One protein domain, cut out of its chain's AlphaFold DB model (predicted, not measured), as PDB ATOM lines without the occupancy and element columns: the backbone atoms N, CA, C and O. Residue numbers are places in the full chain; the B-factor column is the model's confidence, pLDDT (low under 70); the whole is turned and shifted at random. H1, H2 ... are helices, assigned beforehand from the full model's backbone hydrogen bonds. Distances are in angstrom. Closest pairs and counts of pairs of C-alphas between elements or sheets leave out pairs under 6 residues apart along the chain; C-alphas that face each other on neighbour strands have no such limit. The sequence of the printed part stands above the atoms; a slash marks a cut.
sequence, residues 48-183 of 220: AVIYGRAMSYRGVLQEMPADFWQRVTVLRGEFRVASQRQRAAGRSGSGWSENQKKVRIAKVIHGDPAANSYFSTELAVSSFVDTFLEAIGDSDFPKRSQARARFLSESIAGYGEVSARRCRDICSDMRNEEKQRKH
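AT A GLANCE: This is residues 48 to 183 of the 220 residues of an uncharacterized protein of Acidobacteria bacterium (UniProt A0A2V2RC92). The longest helix, H2, and H3 form a helical hairpin at one end of a body of crossed helices; H5, whose centre is nearest the mean of the C-alphas, packs across H2 and joins this hairpin to a second group, H6 with H1 and H7. Residues 176 to 183 of H7 stick out of the body as an arm, and the short H4 packs on H3. The printed part has 136 residues with seven named helices, H1 to H7 in order, and no named strand; the class is all helix. It is compact, with a radius of gyration of the C-alphas of 15.2 A, and spans 52 by 37 by 27 A.

IN THESE COORDINATES: H2, residues 68 to 88, is 30.3 A long and begins with C-alpha 68 at (97.599, 53.216, 130.584). H3 is residues 98 to 110, 18.0 A; H4 residues 120 to 124, 7.0 A; H5 residues 126 to 137, 16.4 A; and H6 residues 145 to 156, 16.2 A. H1, residues 48 to 62, is 21.1 A long, from C-alpha 48 at (83.092, 60.607, 107.778). H7, residues 164 to 183, is 28.9 A long and ends with C-alpha 183 at (89.261, 79.322, 105.689).

HOW THE PARTS SIT: H2 and H3 touch in their hairpin, closest at the C-alphas of Arg 71 and Val 108, 5.4 A apart, at a shallow tilt of 21 degrees, opposite ways; H2 touches with residues 68 to 75 alone. H2 touches H5 about perpendicular, at 89 degrees, with C-alphas 76 and 137 closest at 5.8 A. H4 touches H3, with C-alphas 123 and 102 closest at 6.6 A. H5 and H6 form another hairpin at a steep tilt of 39 degrees, opposite ways, with C-alphas 131 and 156 closest at 5.8 A. H6 touches H1, with C-alphas 154 and 54 closest at 4.9 A, at a shallow tilt of 34 degrees, only just short of steep. H6 touches H7 at 72 degrees, only just about perpendicular, with C-alphas 155 and 164 closest at 4.3 A. Among the pairs that are apart are H1 and H3, and H2 and H7. In H1, H2, H3, H5, H6 and H7 every O i to N i+4 pair is within hydrogen-bond range; in H4 0 of 1 is, beside 1 of 2 O i to N i+3 pairs.

THE WHOLE: The C-alphas of Ala 89 and His 183 are the two farthest apart, at 53.3 A. Without residues 176 to 183, which stand free, the body spans 42 by 35 by 28 A. The printed part has no cut and no long link. Its mean pLDDT is 89.7; residues 112 to 117 and residue 183 are under 70.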
ATOM      1  N   ALA A  48      83.694  59.798 106.720       88.25
ATOM      2  CA  ALA A  48      83.092  60.607 107.778       88.25
ATOM      3  C   ALA A  48      82.789  59.812 109.062       88.25
ATOM      4  O   ALA A  48      82.975  60.340 110.158       88.25
ATOM      5  N   VAL A  49      82.365  58.549 108.949       90.12
ATOM      6  CA  VAL A  49      82.116  57.671 110.105       90.12
ATOM      7  C   VAL A  49      83.431  57.283 110.771       90.12
ATOM      8  O   VAL A  49      83.551  57.388 111.991       90.12
ATOM      9  N   ILE A  50      84.441  56.906 109.977       92.31
ATOM     10  CA  ILE A  50      85.795  56.616 110.473       92.31
ATOM     11  C   ILE A  50      86.346  57.837 111.214       92.31
ATOM     12  O   ILE A  50      86.813  57.721 112.346       92.31
ATOM     13  N   TYR A  51      86.239  59.023 110.614       93.75
ATOM     14  CA  TYR A  51      86.706  60.255 111.235       93.75
ATOM     15  C   TYR A  51      85.941  60.598 112.522       93.75
ATOM     16  O   TYR A  51      86.565  60.887 113.544       93.75
ATOM     17  N   GLY A  52      84.608  60.506 112.514       91.56
ATOM     18  CA  GLY A  52      83.780  60.730 113.701       91.56
ATOM     19  C   GLY A  52      84.146  59.783 114.848       91.56
ATOM     20  O   GLY A  52      84.367  60.224 115.977       91.56
ATOM     21  N   ARG A  53      84.327  58.492 114.548       92.19
ATOM     22  CA  ARG A  53      84.756  57.486 115.529       92.19
ATOM     23  C   ARG A  53      86.157  57.770 116.072       92.19
ATOM     24  O   ARG A  53      86.367  57.688 117.280       92.19
ATOM     25  N   ALA A  54      87.097  58.170 115.213       94.62
ATOM     26  CA  ALA A  54      88.444  58.556 115.631       94.62
ATOM     27  C   ALA A  54      88.433  59.720 116.633       94.62
ATOM     28  O   ALA A  54      89.264  59.751 117.546       94.62
ATOM     29  N   MET A  55      87.498  60.663 116.486       93.56
ATOM     30  CA  MET A  55      87.327  61.779 117.419       93.56
ATOM     31  C   MET A  55      86.755  61.319 118.765       93.56
ATOM     32  O   MET A  55      87.293  61.714 119.801       93.56
ATOM     33  N   SER A  56      85.761  60.425 118.770       91.38
ATOM     34  CA  SER A  56      85.231  59.818 120.002       91.38
ATOM     35  C   SER A  56      86.308  59.036 120.761       91.38
ATOM     36  O   SER A  56      86.551  59.279 121.943       91.38
ATOM     37  N   TYR A  57      87.041  58.166 120.060       93.25
ATOM     38  CA  TYR A  57      88.143  57.391 120.638       93.25
ATOM     39  C   TYR A  57      89.265  58.267 121.169       93.25
ATOM     40  O   TYR A  57      89.875  57.941 122.186       93.25
ATOM     41  N   ARG A  58      89.544  59.392 120.504       94.25
ATOM     42  CA  ARG A  58      90.557  60.334 120.971       94.25
ATOM     43  C   ARG A  58      90.205  60.884 122.346       94.25
ATOM     44  O   ARG A  58      91.098  60.924 123.184       94.25
ATOM     45  N   GLY A  59      88.952  61.294 122.558       90.25
ATOM     46  CA  GLY A  59      88.488  61.802 123.851       90.25
ATOM     47  C   GLY A  59      88.701  60.765 124.949       90.25
ATOM     48  O   GLY A  59      89.406  61.025 125.917       90.25
ATOM     49  N   VAL A  60      88.226  59.538 124.727       91.06
ATOM     50  CA  VAL A  60      88.391  58.438 125.690       91.06
ATOM     51  C   VAL A  60      89.863  58.143 125.988       91.06
ATOM     52  O   VAL A  60      90.246  58.014 127.145       91.06
ATOM     53  N   LEU A  61      90.719  58.070 124.965       92.31
ATOM     54  CA  LEU A  61      92.149  57.790 125.140       92.31
ATOM     55  C   LEU A  61      92.925  58.940 125.800       92.31
ATOM     56  O   LEU A  61      94.005  58.704 126.343       92.31
ATOM     57  N   GLN A  62      92.424  60.175 125.729       92.19
ATOM     58  CA  GLN A  62      93.003  61.319 126.437       92.19
ATOM     59  C   GLN A  62      92.691  61.280 127.935       92.19
ATOM     60  O   GLN A  62      93.566  61.633 128.720       92.19
ATOM     61  N   GLU A  63      91.510  60.781 128.302       89.62
ATOM     62  CA  GLU A  63      91.051  60.628 129.691       89.62
ATOM     63  C   GLU A  63      91.501  59.309 130.344       89.62
ATOM     64  O   GLU A  63      91.194  59.036 131.504       89.62
ATOM     65  N   MET A  64      92.231  58.460 129.614       88.00
ATOM     66  CA  MET A  64      92.757  57.215 130.171       88.00
ATOM     67  C   MET A  64      93.704  57.484 131.355       88.00
ATOM     68  O   MET A  64      94.491  58.436 131.305       88.00
ATOM     69  N   PRO A  65      93.714  56.602 132.377       89.12
ATOM     70  CA  PRO A  65      94.628  56.702 133.511       89.12
ATOM     71  C   PRO A  65      96.092  56.870 133.086       89.12
ATOM     72  O   PRO A  65      96.524  56.329 132.069       89.12
ATOM     73  N   ALA A  66      96.891  57.587 133.882       83.88
ATOM     74  CA  ALA A  66      98.281  57.901 133.529       83.88
ATOM     75  C   ALA A  66      99.143  56.653 133.240       83.88
ATOM     76  O   ALA A  66     100.034  56.682 132.383       83.88
ATOM     77  N   ASP A  67      98.854  55.543 133.916       90.56
ATOM     78  CA  ASP A  67      99.559  54.272 133.771       90.56
ATOM     79  C   ASP A  67      99.139  53.476 132.516       90.56
ATOM     80  O   ASP A  67      99.896  52.621 132.051       90.56
ATOM     81  N   PHE A  68      98.017  53.812 131.863       92.69
ATOM     82  CA  PHE A  68      97.599  53.216 130.584       92.69
ATOM     83  C   PHE A  68      98.712  53.286 129.537       92.69
ATOM     84  O   PHE A  68      99.075  52.287 128.912       92.69
ATOM     85  N   TRP A  69      99.327  54.459 129.376       94.06
ATOM     86  CA  TRP A  69     100.387  54.652 128.389       94.06
ATOM     87  C   TRP A  69     101.681  53.911 128.740       94.06
ATOM     88  O   TRP A  69     102.470  53.601 127.837       94.06
ATOM     89  N   GLN A  70     101.901  53.602 130.020       94.31
ATOM     90  CA  GLN A  70     102.988  52.725 130.453       94.31
ATOM     91  C   GLN A  70     102.688  51.285 130.027       94.31
ATOM     92  O   GLN A  70     103.516  50.678 129.346       94.31
ATOM     93  N   ARG A  71     101.469  50.787 130.285       94.44
ATOM     94  CA  ARG A  71     101.014  49.457 129.838       94.44
ATOM     95  C   ARG A  71     101.094  49.296 128.315       94.44
ATOM     96  O   ARG A  71     101.618  48.295 127.836       94.44
ATOM     97  N   VAL A  72     100.687  50.311 127.544       95.62
ATOM     98  CA  VAL A  72     100.841  50.337 126.073       95.62
ATOM     99  C   VAL A  72     102.312  50.249 125.655       95.62
ATOM    100  O   VAL A  72     102.647  49.573 124.683       95.62
ATOM    101  N   THR A  73     103.212  50.921 126.377       95.62
ATOM    102  CA  THR A  73     104.652  50.898 126.069       95.62
ATOM    103  C   THR A  73     105.249  49.514 126.322       95.62
ATOM    104  O   THR A  73     106.011  49.026 125.487       95.62
ATOM    105  N   VAL A  74     104.863  48.868 127.427       96.19
ATOM    106  CA  VAL A  74     105.250  47.484 127.736       96.19
ATOM    107  C   VAL A  74     104.750  46.543 126.641       96.19
ATOM    108  O   VAL A  74     105.560  45.843 126.034       96.19
ATOM    109  N   LEU A  75     103.459  46.612 126.297       96.38
ATOM    110  CA  LEU A  75     102.861  45.779 125.251       96.38
ATOM    111  C   LEU A  75     103.566  45.952 123.897       96.38
ATOM    112  O   LEU A  75     103.861  44.968 123.221       96.38
ATOM    113  N   ARG A  76     103.886  47.195 123.511       95.56
ATOM    114  CA  ARG A  76     104.657  47.490 122.291       95.56
ATOM    115  C   ARG A  76     106.024  46.802 122.307       95.56
ATOM    116  O   ARG A  76     106.445  46.276 121.277       95.56
ATOM    117  N   GLY A  77     106.718  46.821 123.444       95.81
ATOM    118  CA  GLY A  77     108.006  46.146 123.617       95.81
ATOM    119  C   GLY A  77     107.889  44.634 123.429       95.81
ATOM    120  O   GLY A  77     108.595  44.059 122.601       95.81
ATOM    121  N   GLU A  78     106.940  44.008 124.123       95.56
ATOM    122  CA  GLU A  78     106.677  42.568 124.023       95.56
ATOM    123  C   GLU A  78     106.311  42.145 122.595       95.56
ATOM    124  O   GLU A  78     106.857  41.174 122.070       95.56
ATOM    125  N   PHE A  79     105.422  42.901 121.946       94.75
ATOM    126  CA  PHE A  79     104.973  42.625 120.585       94.75
ATOM    127  C   PHE A  79     106.120  42.727 119.571       94.75
ATOM    128  O   PHE A  79     106.232  41.892 118.666       94.75
ATOM    129  N   ARG A  80     107.015  43.712 119.732       92.94
ATOM    130  CA  ARG A  80     108.207  43.861 118.884       92.94
ATOM    131  C   ARG A  80     109.180  42.707 119.060       92.94
ATOM    132  O   ARG A  80     109.623  42.159 118.055       92.94
ATOM    133  N   VAL A  81     109.466  42.309 120.299       94.44
ATOM    134  CA  VAL A  81     110.339  41.159 120.584       94.44
ATOM    135  C   VAL A  81     109.753  39.881 119.982       94.44
ATOM    136  O   VAL A  81     110.467  39.130 119.320       94.44
ATOM    137  N   ALA A  82     108.449  39.649 120.148       93.62
ATOM    138  CA  ALA A  82     107.773  38.485 119.583       93.62
ATOM    139  C   ALA A  82     107.837  38.473 118.044       93.62
ATOM    140  O   ALA A  82     108.230  37.473 117.444       93.62
ATOM    141  N   SER A  83     107.557  39.615 117.409       90.56
ATOM    142  CA  SER A  83     107.627  39.765 115.950       90.56
ATOM    143  C   SER A  83     109.051  39.600 115.408       90.56
ATOM    144  O   SER A  83     109.252  38.987 114.363       90.56
ATOM    145  N   GLN A  84     110.063  40.104 116.118       92.50
ATOM    146  CA  GLN A  84     111.470  39.909 115.754       92.50
ATOM    147  C   GLN A  84     111.883  38.438 115.847       92.50
ATOM    148  O   GLN A  84     112.549  37.946 114.940       92.50
ATOM    149  N   ARG A  85     111.449  37.720 116.891       93.81
ATOM    150  CA  ARG A  85     111.702  36.277 117.032       93.81
ATOM    151  C   ARG A  85     111.100  35.475 115.881       93.81
ATOM    152  O   ARG A  85     111.775  34.601 115.351       93.81
ATOM    153  N   GLN A  86     109.872  35.790 115.463       93.25
ATOM    154  CA  GLN A  86     109.266  35.133 114.298       93.25
ATOM    155  C   GLN A  86     110.059  35.409 113.021       93.25
ATOM    156  O   GLN A  86     110.387  34.470 112.301       93.25
ATOM    157  N   ARG A  87     110.455  36.667 112.786       91.19
ATOM    158  CA  ARG A  87     111.272  37.033 111.619       91.19
ATOM    159  C   ARG A  87     112.622  36.318 111.603       91.19
ATOM    160  O   ARG A  87     113.022  35.828 110.555       91.19
ATOM    161  N   ALA A  88     113.293  36.211 112.751       92.81
ATOM    162  CA  ALA A  88     114.547  35.464 112.880       92.81
ATOM    163  C   ALA A  88     114.370  33.962 112.592       92.81
ATOM    164  O   ALA A  88     115.283  33.322 112.084       92.81
ATOM    165  N   ALA A  89     113.182  33.415 112.860       93.94
ATOM    166  CA  ALA A  89     112.806  32.045 112.524       93.94
ATOM    167  C   ALA A  89     112.256  31.881 111.088       93.94
ATOM    168  O   ALA A  89     111.725  30.820 110.764       93.94
ATOM    169  N   GLY A  90     112.317  32.920 110.242       94.19
ATOM    170  CA  GLY A  90     111.779  32.894 108.875       94.19
ATOM    171  C   GLY A  90     110.247  32.871 108.794       94.19
ATOM    172  O   GLY A  90     109.692  32.521 107.757       94.19
ATOM    173  N   ARG A  91     109.548  33.223 109.880       91.88
ATOM    174  CA  ARG A  91     108.081  33.232 109.978       91.88
ATOM    175  C   ARG A  91     107.528  34.656 109.948       91.88
ATOM    176  O   ARG A  91     108.182  35.613 110.371       91.88
ATOM    177  N   SER A  92     106.299  34.800 109.464       86.19
ATOM    178  CA  SER A  92     105.557  36.063 109.482       86.19
ATOM    179  C   SER A  92     104.744  36.231 110.775       86.19
ATOM    180  O   SER A  92     104.471  35.275 111.502       86.19
ATOM    181  N   GLY A  93     104.348  37.473 111.073       85.19
ATOM    182  CA  GLY A  93     103.500  37.803 112.224       85.19
ATOM    183  C   GLY A  93     104.235  37.888 113.567       85.19
ATOM    184  O   GLY A  93     105.461  37.956 113.631       85.19
ATOM    185  N   SER A  94     103.462  37.930 114.655       84.25
ATOM    186  CA  SER A  94     103.982  38.015 116.029       84.25
ATOM    187  C   SER A  94     104.151  36.658 116.711       84.25
ATOM    188  O   SER A  94     104.769  36.576 117.769       84.25
ATOM    189  N   GLY A  95     103.585  35.591 116.139       88.25
ATOM    190  CA  GLY A  95     103.524  34.270 116.772       88.25
ATOM    191  C   GLY A  95     102.563  34.203 117.960       88.25
ATOM    192  O   GLY A  95     102.519  33.184 118.641       88.25
ATOM    193  N   TRP A  96     101.807  35.274 118.226       93.00
ATOM    194  CA  TRP A  96     100.738  35.259 119.219       93.00
ATOM    195  C   TRP A  96      99.461  34.709 118.605       93.00
ATOM    196  O   TRP A  96      99.048  35.155 117.530       93.00
ATOM    197  N   SER A  97      98.815  33.791 119.320       93.62
ATOM    198  CA  SER A  97      97.460  33.369 118.987       93.62
ATOM    199  C   SER A  97      96.478  34.527 119.164       93.62
ATOM    200  O   SER A  97      96.734  35.486 119.896       93.62
ATOM    201  N   GLU A  98      95.324  34.435 118.513       91.50
ATOM    202  CA  GLU A  98      94.272  35.444 118.626       91.50
ATOM    203  C   GLU A  98      93.849  35.684 120.083       91.50
ATOM    204  O   GLU A  98      93.769  36.828 120.534       91.50
ATOM    205  N   ASN A  99      93.678  34.606 120.857       92.31
ATOM    206  CA  ASN A  99      93.333  34.700 122.271       92.31
ATOM    207  C   ASN A  99      94.430  35.408 123.086       92.31
ATOM    208  O   ASN A  99      94.139  36.260 123.921       92.31
ATOM    209  N   GLN A 100      95.708  35.125 122.802       93.44
ATOM    210  CA  GLN A 100      96.822  35.817 123.458       93.44
ATOM    211  C   GLN A 100      96.808  37.322 123.171       93.44
ATOM    212  O   GLN A 100      97.052  38.114 124.081       93.44
ATOM    213  N   LYS A 101      96.508  37.723 121.929       94.25
ATOM    214  CA  LYS A 101      96.376  39.140 121.564       94.25
ATOM    215  C   LYS A 101      95.225  39.792 122.338       94.25
ATOM    216  O   LYS A 101      95.455  40.800 123.004       94.25
ATOM    217  N   LYS A 102      94.032  39.185 122.318       92.12
ATOM    218  CA  LYS A 102      92.832  39.671 123.023       92.12
ATOM    219  C   LYS A 102      93.088  39.875 124.516       92.12
ATOM    220  O   LYS A 102      92.911  40.981 125.015       92.12
ATOM    221  N   VAL A 103      93.605  38.856 125.203       91.44
ATOM    222  CA  VAL A 103      93.904  38.906 126.647       91.44
ATOM    223  C   VAL A 103      94.909  40.012 126.980       91.44
ATOM    224  O   VAL A 103      94.720  40.762 127.939       91.44
ATOM    225  N   ARG A 104      95.977  40.152 126.184       93.50
ATOM    226  CA  ARG A 104      97.004  41.175 126.423       93.50
ATOM    227  C   ARG A 104      96.472  42.589 126.215       93.50
ATOM    228  O   ARG A 104      96.748  43.453 127.042       93.50
ATOM    229  N   ILE A 105      95.707  42.834 125.149       93.00
ATOM    230  CA  ILE A 105      95.124  44.161 124.904       93.00
ATOM    231  C   ILE A 105      94.059  44.479 125.955       93.00
ATOM    232  O   ILE A 105      94.078  45.581 126.499       93.00
ATOM    233  N   ALA A 106      93.202  43.520 126.307       90.75
ATOM    234  CA  ALA A 106      92.215  43.681 127.372       90.75
ATOM    235  C   ALA A 106      92.884  44.100 128.689       90.75
ATOM    236  O   ALA A 106      92.469  45.078 129.304       90.75
ATOM    237  N   LYS A 107      93.999  43.459 129.069       89.94
ATOM    238  CA  LYS A 107      94.785  43.853 130.250       89.94
ATOM    239  C   LYS A 107      95.328  45.285 130.159       89.94
ATOM    240  O   LYS A 107      95.359  46.003 131.155       89.94
ATOM    241  N   VAL A 108      95.761  45.728 128.976       91.62
ATOM    242  CA  VAL A 108      96.232  47.109 128.775       91.62
ATOM    243  C   VAL A 108      95.086  48.112 128.898       91.62
ATOM    244  O   VAL A 108      95.248  49.124 129.580       91.62
ATOM    245  N   ILE A 109      93.948  47.836 128.263       89.19
ATOM    246  CA  ILE A 109      92.790  48.734 128.216       89.19
ATOM    247  C   ILE A 109      92.105  48.825 129.577       89.19
ATOM    248  O   ILE A 109      91.902  49.928 130.079       89.19
ATOM    249  N   HIS A 110      91.779  47.686 130.183       85.25
ATOM    250  CA  HIS A 110      91.016  47.651 131.425       85.25
ATOM    251  C   HIS A 110      91.881  47.957 132.653       85.25
ATOM    252  O   HIS A 110      91.360  48.493 133.626       85.25
ATOM    253  N   GLY A 111      93.189  47.683 132.593       79.31
ATOM    254  CA  GLY A 111      94.060  47.756 133.764       79.31
ATOM    255  C   GLY A 111      93.763  46.643 134.772       79.31
ATOM    256  O   GLY A 111      93.116  45.649 134.442       79.31
ATOM    257  N   ASP A 112      94.276  46.811 135.988       66.88
ATOM    258  CA  ASP A 112      93.978  45.959 137.139       66.88
ATOM    259  C   ASP A 112      93.786  46.856 138.380       66.88
ATOM    260  O   ASP A 112      94.750  47.517 138.780       66.88
ATOM    261  N   PRO A 113      92.567  46.954 138.951       61.41
ATOM    262  CA  PRO A 113      91.334  46.282 138.530       61.41
ATOM    263  C   PRO A 113      90.748  46.859 137.230       61.41
ATOM    264  O   PRO A 113      91.062  47.979 136.829       61.41
ATOM    265  N   ALA A 114      89.877  46.086 136.573       64.94
ATOM    266  CA  ALA A 114      89.235  46.464 135.315       64.94
ATOM    267  C   ALA A 114      88.321  47.691 135.497       64.94
ATOM    268  O   ALA A 114      87.173  47.565 135.913       64.94
ATOM    269  N   ALA A 115      88.831  48.882 135.193       58.31
ATOM    270  CA  ALA A 115      88.148  50.138 135.508       58.31
ATOM    271  C   ALA A 115      87.342  50.727 134.339       58.31
ATOM    272  O   ALA A 115      86.589  51.674 134.541       58.31
ATOM    273  N   ASN A 116      87.506  50.217 133.111       59.75
ATOM    274  CA  ASN A 116      87.017  50.918 131.922       59.75
ATOM    275  C   ASN A 116      86.324  49.980 130.926       59.75
ATOM    276  O   ASN A 116      86.975  49.105 130.366       59.75
ATOM    277  N   SER A 117      85.022  50.159 130.686       65.88
ATOM    278  CA  SER A 117      84.216  49.297 129.800       65.88
ATOM    279  C   SER A 117      84.136  49.780 128.348       65.88
ATOM    280  O   SER A 117      83.517  49.115 127.521       65.88
ATOM    281  N   TYR A 118      84.751  50.923 128.019       72.75
ATOM    282  CA  TYR A 118      84.471  51.612 126.755       72.75
ATOM    283  C   TYR A 118      84.831  50.800 125.504       72.75
ATOM    284  O   TYR A 118      84.105  50.863 124.527       72.75
ATOM    285  N   PHE A 119      85.917  50.022 125.537       79.44
ATOM    286  CA  PHE A 119      86.350  49.202 124.396       79.44
ATOM    287  C   PHE A 119      85.942  47.725 124.516       79.44
ATOM    288  O   PHE A 119      86.492  46.873 123.819       79.44
ATOM    289  N   SER A 120      85.039  47.375 125.438       75.56
ATOM    290  CA  SER A 120      84.690  45.970 125.690       75.56
ATOM    291  C   SER A 120      84.052  45.303 124.472       75.56
ATOM    292  O   SER A 120      84.354  44.147 124.177       75.56
ATOM    293  N   THR A 121      83.208  46.028 123.735       78.44
ATOM    294  CA  THR A 121      82.592  45.526 122.499       78.44
ATOM    295  C   THR A 121      83.608  45.399 121.368       78.44
ATOM    296  O   THR A 121      83.606  44.424 120.623       78.44
ATOM    297  N   GLU A 122      84.539  46.339 121.287       80.50
ATOM    298  CA  GLU A 122      85.585  46.403 120.278       80.50
ATOM    299  C   GLU A 122      86.609  45.289 120.436       80.50
ATOM    300  O   GLU A 122      87.078  44.728 119.448       80.50
ATOM    301  N   LEU A 123      86.914  44.909 121.676       80.12
ATOM    302  CA  LEU A 123      87.826  43.810 121.977       80.12
ATOM    303  C   LEU A 123      87.296  42.438 121.551       80.12
ATOM    304  O   LEU A 123      88.092  41.514 121.356       80.12
ATOM    305  N   ALA A 124      85.979  42.293 121.371       80.50
ATOM    306  CA  ALA A 124      85.407  41.077 120.802       80.50
ATOM    307  C   ALA A 124      85.799  40.907 119.321       80.50
ATOM    308  O   ALA A 124      85.948  39.777 118.844       80.50
ATOM    309  N   VAL A 125      86.038  42.019 118.618       84.81
ATOM    310  CA  VAL A 125      86.343  42.058 117.187       84.81
ATOM    311  C   VAL A 125      87.845  41.857 116.953       84.81
ATOM    312  O   VAL A 125      88.687  42.663 117.346       84.81
ATOM    313  N   SER A 126      88.216  40.775 116.274       87.56
ATOM    314  CA  SER A 126      89.627  40.395 116.084       87.56
ATOM    315  C   SER A 126      90.399  41.383 115.206       87.56
ATOM    316  O   SER A 126      91.569  41.664 115.468       87.56
ATOM    317  N   SER A 127      89.736  41.986 114.220       89.38
ATOM    318  CA  SER A 127      90.325  43.014 113.358       89.38
ATOM    319  C   SER A 127      90.663  44.303 114.120       89.38
ATOM    320  O   SER A 127      91.681  44.936 113.832       89.38
ATOM    321  N   PHE A 128      89.892  44.664 115.155       90.81
ATOM    322  CA  PHE A 128      90.233  45.765 116.065       90.81
ATOM    323  C   PHE A 128      91.535  45.481 116.818       90.81
ATOM    324  O   PHE A 128      92.436  46.317 116.851       90.81
ATOM    325  N   VAL A 129      91.645  44.279 117.387       92.94
ATOM    326  CA  VAL A 129      92.816  43.812 118.143       92.94
ATOM    327  C   VAL A 129      94.073  43.847 117.271       92.94
ATOM    328  O   VAL A 129      95.114  44.348 117.702       92.94
ATOM    329  N   ASP A 130      93.977  43.371 116.031       93.00
ATOM    330  CA  ASP A 130      95.094  43.399 115.090       93.00
ATOM    331  C   ASP A 130      95.481  44.827 114.689       93.00
ATOM    332  O   ASP A 130      96.663  45.172 114.737       93.00
ATOM    333  N   THR A 131      94.500  45.686 114.403       94.06
ATOM    334  CA  THR A 131      94.741  47.100 114.061       94.06
ATOM    335  C   THR A 131      95.362  47.868 115.232       94.06
ATOM    336  O   THR A 131      96.239  48.710 115.041       94.06
ATOM    337  N   PHE A 132      94.962  47.559 116.468       95.38
ATOM    338  CA  PHE A 132      95.555  48.134 117.672       95.38
ATOM    339  C   PHE A 132      97.036  47.754 117.792       95.38
ATOM    340  O   PHE A 132      97.880  48.621 118.033       95.38
ATOM    341  N   LEU A 133      97.373  46.473 117.594       95.56
ATOM    342  CA  LEU A 133      98.761  45.999 117.632       95.56
ATOM    343  C   LEU A 133      99.603  46.574 116.488       95.56
ATOM    344  O   LEU A 133     100.746  46.973 116.719       95.56
ATOM    345  N   GLU A 134      99.038  46.665 115.283       93.81
ATOM    346  CA  GLU A 134      99.663  47.326 114.135       93.81
ATOM    347  C   GLU A 134     100.002  48.784 114.477       93.81
ATOM    348  O   GLU A 134     101.153  49.207 114.340       93.81
ATOM    349  N   ALA A 135      99.032  49.529 115.016       96.00
ATOM    350  CA  ALA A 135      99.182  50.936 115.358       96.00
ATOM    351  C   ALA A 135     100.272  51.183 116.411       96.00
ATOM    352  O   ALA A 135     101.105  52.072 116.239       96.00
ATOM    353  N   ILE A 136     100.303  50.408 117.501       96.38
ATOM    354  CA  ILE A 136     101.344  50.583 118.530       96.38
ATOM    355  C   ILE A 136     102.707  50.057 118.058       96.38
ATOM    356  O   ILE A 136     103.749  50.535 118.513       96.38
ATOM    357  N   GLY A 137     102.722  49.068 117.159       94.19
ATOM    358  CA  GLY A 137     103.933  48.489 116.582       94.19
ATOM    359  C   GLY A 137     104.662  49.439 115.630       94.19
ATOM    360  O   GLY A 137     105.899  49.383 115.557       94.19
ATOM    361  N   ASP A 138     103.908  50.333 114.986       93.75
ATOM    362  CA  ASP A 138     104.356  51.329 114.010       93.75
ATOM    363  C   ASP A 138     105.618  52.087 114.476       93.75
ATOM    364  O   ASP A 138     105.807  52.385 115.667       93.75
ATOM    365  N   SER A 139     106.538  52.363 113.546       92.88
ATOM    366  CA  SER A 139     107.745  53.155 113.815       92.88
ATOM    367  C   SER A 139     107.399  54.572 114.254       92.88
ATOM    368  O   SER A 139     108.051  55.096 115.158       92.88
ATOM    369  N   ASP A 140     106.324  55.125 113.695       93.88
ATOM    370  CA  ASP A 140     105.919  56.519 113.867       93.88
ATOM    371  C   ASP A 140     105.068  56.724 115.128       93.88
ATOM    372  O   ASP A 140     104.676  57.849 115.446       93.88
ATOM    373  N   PHE A 141     104.810  55.650 115.887       95.38
ATOM    374  CA  PHE A 141     104.021  55.718 117.110       95.38
ATOM    375  C   PHE A 141     104.652  56.700 118.126       95.38
ATOM    376  O   PHE A 141     105.772  56.452 118.608       95.38
ATOM    377  N   PRO A 142     103.952  57.795 118.495       96.06
ATOM    378  CA  PRO A 142     104.541  58.903 119.243       96.06
ATOM    379  C   PRO A 142     105.001  58.558 120.665       96.06
ATOM    380  O   PRO A 142     104.609  57.561 121.276       96.06
ATOM    381  N   LYS A 143     105.814  59.447 121.250       93.06
ATOM    382  CA  LYS A 143     106.262  59.339 122.652       93.06
ATOM    383  C   LYS A 143     105.333  60.045 123.647       93.06
ATOM    384  O   LYS A 143     105.149  59.545 124.750       93.06
ATOM    385  N   ARG A 144     104.745  61.187 123.270       93.94
ATOM    386  CA  ARG A 144     103.890  62.008 124.152       93.94
ATOM    387  C   ARG A 144     102.466  61.451 124.213       93.94
ATOM    388  O   ARG A 144     101.907  61.155 123.161       93.94
ATOM    389  N   SER A 145     101.868  61.371 125.404       92.19
ATOM    390  CA  SER A 145     100.525  60.798 125.640       92.19
ATOM    391  C   SER A 145      99.447  61.394 124.733       92.19
ATOM    392  O   SER A 145      98.765  60.658 124.030       92.19
ATOM    393  N   GLN A 146      99.359  62.722 124.640       93.12
ATOM    394  CA  GLN A 146      98.363  63.393 123.796       93.12
ATOM    395  C   GLN A 146      98.525  63.051 122.304       93.12
ATOM    396  O   GLN A 146      97.539  62.881 121.586       93.12
ATOM    397  N   ALA A 147      99.771  62.927 121.835       95.31
ATOM    398  CA  ALA A 147     100.063  62.521 120.464       95.31
ATOM    399  C   ALA A 147      99.768  61.029 120.245       95.31
ATOM    400  O   ALA A 147      99.270  60.670 119.182       95.31
ATOM    401  N   ARG A 148     100.013  60.175 121.248       96.31
ATOM    402  CA  ARG A 148      99.647  58.751 121.218       96.31
ATOM    403  C   ARG A 148      98.139  58.554 121.159       96.31
ATOM    404  O   ARG A 148      97.695  57.764 120.340       96.31
ATOM    405  N   ALA A 149      97.370  59.293 121.962       96.06
ATOM    406  CA  ALA A 149      95.909  59.239 121.957       96.06
ATOM    407  C   ALA A 149      95.364  59.516 120.557       96.06
ATOM    408  O   ALA A 149      94.620  58.708 120.015       96.06
ATOM    409  N   ARG A 150      95.825  60.611 119.941       96.69
ATOM    410  CA  ARG A 150      95.457  60.977 118.572       96.69
ATOM    411  C   ARG A 150      95.903  59.930 117.547       96.69
ATOM    412  O   ARG A 150      95.125  59.549 116.687       96.69
ATOM    413  N   PHE A 151      97.156  59.484 117.613       97.62
ATOM    414  CA  PHE A 151      97.683  58.511 116.657       97.62
ATOM    415  C   PHE A 151      96.912  57.191 116.724       97.62
ATOM    416  O   PHE A 151      96.519  56.647 115.695       97.62
ATOM    417  N   LEU A 152      96.697  56.679 117.936       96.88
ATOM    418  CA  LEU A 152      96.024  55.410 118.168       96.88
ATOM    419  C   LEU A 152      94.546  55.500 117.788       96.88
ATOM    420  O   LEU A 152      94.074  54.629 117.066       96.88
ATOM    421  N   SER A 153      93.848  56.570 118.188       96.38
ATOM    422  CA  SER A 153      92.434  56.763 117.857       96.38
ATOM    423  C   SER A 153      92.202  56.806 116.348       96.38
ATOM    424  O   SER A 153      91.319  56.123 115.843       96.38
ATOM    425  N   GLU A 154      93.043  57.541 115.617       96.94
ATOM    426  CA  GLU A 154      92.992  57.626 114.155       96.94
ATOM    427  C   GLU A 154      93.400  56.325 113.470       96.94
ATOM    428  O   GLU A 154      93.060  56.134 112.313       96.94
ATOM    429  N   SER A 155      94.129  55.438 114.148       96.88
ATOM    430  CA  SER A 155      94.548  54.159 113.572       96.88
ATOM    431  C   SER A 155      93.486  53.074 113.725       96.88
ATOM    432  O   SER A 155      93.290  52.288 112.810       96.88
ATOM    433  N   ILE A 156      92.801  53.023 114.873       95.31
ATOM    434  CA  ILE A 156      91.853  51.943 115.205       95.31
ATOM    435  C   ILE A 156      90.411  52.245 114.782       95.31
ATOM    436  O   ILE A 156      89.562  51.357 114.813       95.31
ATOM    437  N   ALA A 157      90.118  53.481 114.369       92.88
ATOM    438  CA  ALA A 157      88.764  53.913 114.027       92.88
ATOM    439  C   ALA A 157      88.132  53.160 112.846       92.88
ATOM    440  O   ALA A 157      86.912  53.172 112.702       92.88
ATOM    441  N   GLY A 158      88.931  52.498 112.009       89.75
ATOM    442  CA  GLY A 158      88.432  51.691 110.898       89.75
ATOM    443  C   GLY A 158      88.055  50.256 111.255       89.75
ATOM    444  O   GLY A 158      87.648  49.549 110.349       89.75
ATOM    445  N   TYR A 159      88.211  49.788 112.502       86.00
ATOM    446  CA  TYR A 159      87.934  48.386 112.883       86.00
ATOM    447  C   TYR A 159      88.630  47.327 112.007       86.00
ATOM    448  O   TYR A 159      88.153  46.207 111.870       86.00
ATOM    449  N   GLY A 160      89.767  47.668 111.398       83.81
ATOM    450  CA  GLY A 160      90.469  46.797 110.454       83.81
ATOM    451  C   GLY A 160      89.802  46.639 109.082       83.81
ATOM    452  O   GLY A 160      90.335  45.908 108.254       83.81
ATOM    453  N   GLU A 161      88.715  47.363 108.794       86.12
ATOM    454  CA  GLU A 161      88.130  47.474 107.443       86.12
ATOM    455  C   GLU A 161      89.090  48.163 106.466       86.12
ATOM    456  O   GLU A 161      89.130  47.887 105.266       86.12
ATOM    457  N   VAL A 162      89.909  49.070 106.997       89.94
ATOM    458  CA  VAL A 162      91.039  49.667 106.292       89.94
ATOM    459  C   VAL A 162      92.269  49.611 107.189       89.94
ATOM    460  O   VAL A 162      92.159  49.631 108.415       89.94
ATOM    461  N   SER A 163      93.455  49.558 106.578       90.81
ATOM    462  CA  SER A 163      94.717  49.534 107.331       90.81
ATOM    463  C   SER A 163      94.829  50.712 108.304       90.81
ATOM    464  O   SER A 163      94.318  51.808 108.036       90.81
ATOM    465  N   ALA A 164      95.576  50.521 109.397       94.44
ATOM    466  CA  ALA A 164      95.824  51.568 110.389       94.44
ATOM    467  C   ALA A 164      96.351  52.860 109.740       94.44
ATOM    468  O   ALA A 164      95.931  53.967 110.083       94.44
ATOM    469  N   ARG A 165      97.245  52.725 108.752       94.19
ATOM    470  CA  ARG A 165      97.778  53.860 107.992       94.19
ATOM    471  C   ARG A 165      96.701  54.578 107.182       94.19
ATOM    472  O   ARG A 165      96.622  55.800 107.255       94.19
ATOM    473  N   ARG A 166      95.847  53.840 106.464       93.75
ATOM    474  CA  ARG A 166      94.774  54.446 105.664       93.75
ATOM    475  C   ARG A 166      93.747  55.163 106.542       93.75
ATOM    476  O   ARG A 166      93.301  56.236 106.148       93.75
ATOM    477  N   CYS A 167      93.421  54.636 107.727       94.44
ATOM    478  CA  CYS A 167      92.552  55.341 108.680       94.44
ATOM    479  C   CYS A 167      93.121  56.722 109.048       94.44
ATOM    480  O   CYS A 167      92.397  57.720 109.039       94.44
ATOM    481  N   ARG A 168      94.433  56.797 109.319       95.44
ATOM    482  CA  ARG A 168      95.115  58.064 109.630       95.44
ATOM    483  C   ARG A 168      95.107  59.030 108.450       95.44
ATOM    484  O   ARG A 168      94.888  60.223 108.659       95.44
ATOM    485  N   ASP A 169      95.308  58.529 107.232       95.12
ATOM    486  CA  ASP A 169      95.239  59.345 106.016       95.12
ATOM    487  C   ASP A 169      93.835  59.945 105.844       95.12
ATOM    488  O   ASP A 169      93.714  61.161 105.724       95.12
ATOM    489  N   ILE A 170      92.778  59.129 105.973       94.44
ATOM    490  CA  ILE A 170      91.376  59.585 105.948       94.44
ATOM    491  C   ILE A 170      91.143  60.679 106.997       94.44
ATOM    492  O   ILE A 170      90.621  61.748 106.692       94.44
ATOM    493  N   CYS A 171      91.583  60.457 108.239       95.56
ATOM    494  CA  CYS A 171      91.426  61.448 109.304       95.56
ATOM    495  C   CYS A 171      92.205  62.745 109.023       95.56
ATOM    496  O   CYS A 171      91.794  63.831 109.440       95.56
ATOM    497  N   SER A 172      93.353  62.650 108.352       95.00
ATOM    498  CA  SER A 172      94.141  63.803 107.919       95.00
ATOM    499  C   SER A 172      93.430  64.595 106.825       95.00
ATOM    500  O   SER A 172      93.319  65.817 106.950       95.00
ATOM    501  N   ASP A 173      92.905  63.906 105.814       93.56
ATOM    502  CA  ASP A 173      92.162  64.495 104.701       93.56
ATOM    503  C   ASP A 173      90.915  65.225 105.218       93.56
ATOM    504  O   ASP A 173      90.778  66.427 104.989       93.56
ATOM    505  N   MET A 174      90.109  64.568 106.058       92.75
ATOM    506  CA  MET A 174      88.906  65.153 106.664       92.75
ATOM    507  C   MET A 174      89.206  66.415 107.487       92.75
ATOM    508  O   MET A 174      88.531  67.435 107.347       92.75
ATOM    509  N   ARG A 175      90.272  66.419 108.300       91.69
ATOM    510  CA  ARG A 175      90.695  67.635 109.023       91.69
ATOM    511  C   ARG A 175      91.144  68.748 108.099       91.69
ATOM    512  O   ARG A 175      90.962  69.925 108.419       91.69
ATOM    513  N   ASN A 176      91.837  68.401 107.022       90.12
ATOM    514  CA  ASN A 176      92.283  69.389 106.058       90.12
ATOM    515  C   ASN A 176      91.072  69.992 105.351       90.12
ATOM    516  O   ASN A 176      91.012  71.210 105.247       90.12
ATOM    517  N   GLU A 177      90.077  69.191 104.977       88.00
ATOM    518  CA  GLU A 177      88.803  69.681 104.450       88.00
ATOM    519  C   GLU A 177      88.076  70.592 105.440       88.00
ATOM    520  O   GLU A 177      87.656  71.680 105.058       88.00
ATOM    521  N   GLU A 178      87.985  70.226 106.722       85.31
ATOM    522  CA  GLU A 178      87.391  71.088 107.754       85.31
ATOM    523  C   GLU A 178      88.134  72.415 107.895       85.31
ATOM    524  O   GLU A 178      87.513  73.476 107.999       85.31
ATOM    525  N   LYS A 179      89.471  72.384 107.878       83.88
ATOM    526  CA  LYS A 179      90.281  73.603 107.878       83.88
ATOM    527  C   LYS A 179      90.007  74.423 106.629       83.88
ATOM    528  O   LYS A 179      89.772  75.616 106.763       83.88
ATOM    529  N   GLN A 180      89.997  73.815 105.446       79.88
ATOM    530  CA  GLN A 180      89.715  74.528 104.204       79.88
ATOM    531  C   GLN A 180      88.312  75.133 104.220       79.88
ATOM    532  O   GLN A 180      88.178  76.297 103.883       79.88
ATOM    533  N   ARG A 181      87.287  74.429 104.716       76.81
ATOM    534  CA  ARG A 181      85.929  74.979 104.886       76.81
ATOM    535  C   ARG A 181      85.900  76.174 105.838       76.81
ATOM    536  O   ARG A 181      85.202  77.140 105.559       76.81
ATOM    537  N   LYS A 182      86.676  76.136 106.929       70.19
ATOM    538  CA  LYS A 182      86.813  77.275 107.854       70.19
ATOM    539  C   LYS A 182      87.515  78.473 107.209       70.19
ATOM    540  O   LYS A 182      87.101  79.596 107.448       70.19
ATOM    541  N   HIS A 183      88.542  78.245 106.389       62.22
ATOM    542  CA  HIS A 183      89.261  79.322 105.689       62.22
ATOM    543  C   HIS A 183      88.510  79.828 104.446       62.22
ATOM    544  O   HIS A 183      88.670  80.977 104.057       62.22
TER     545      HIS A 183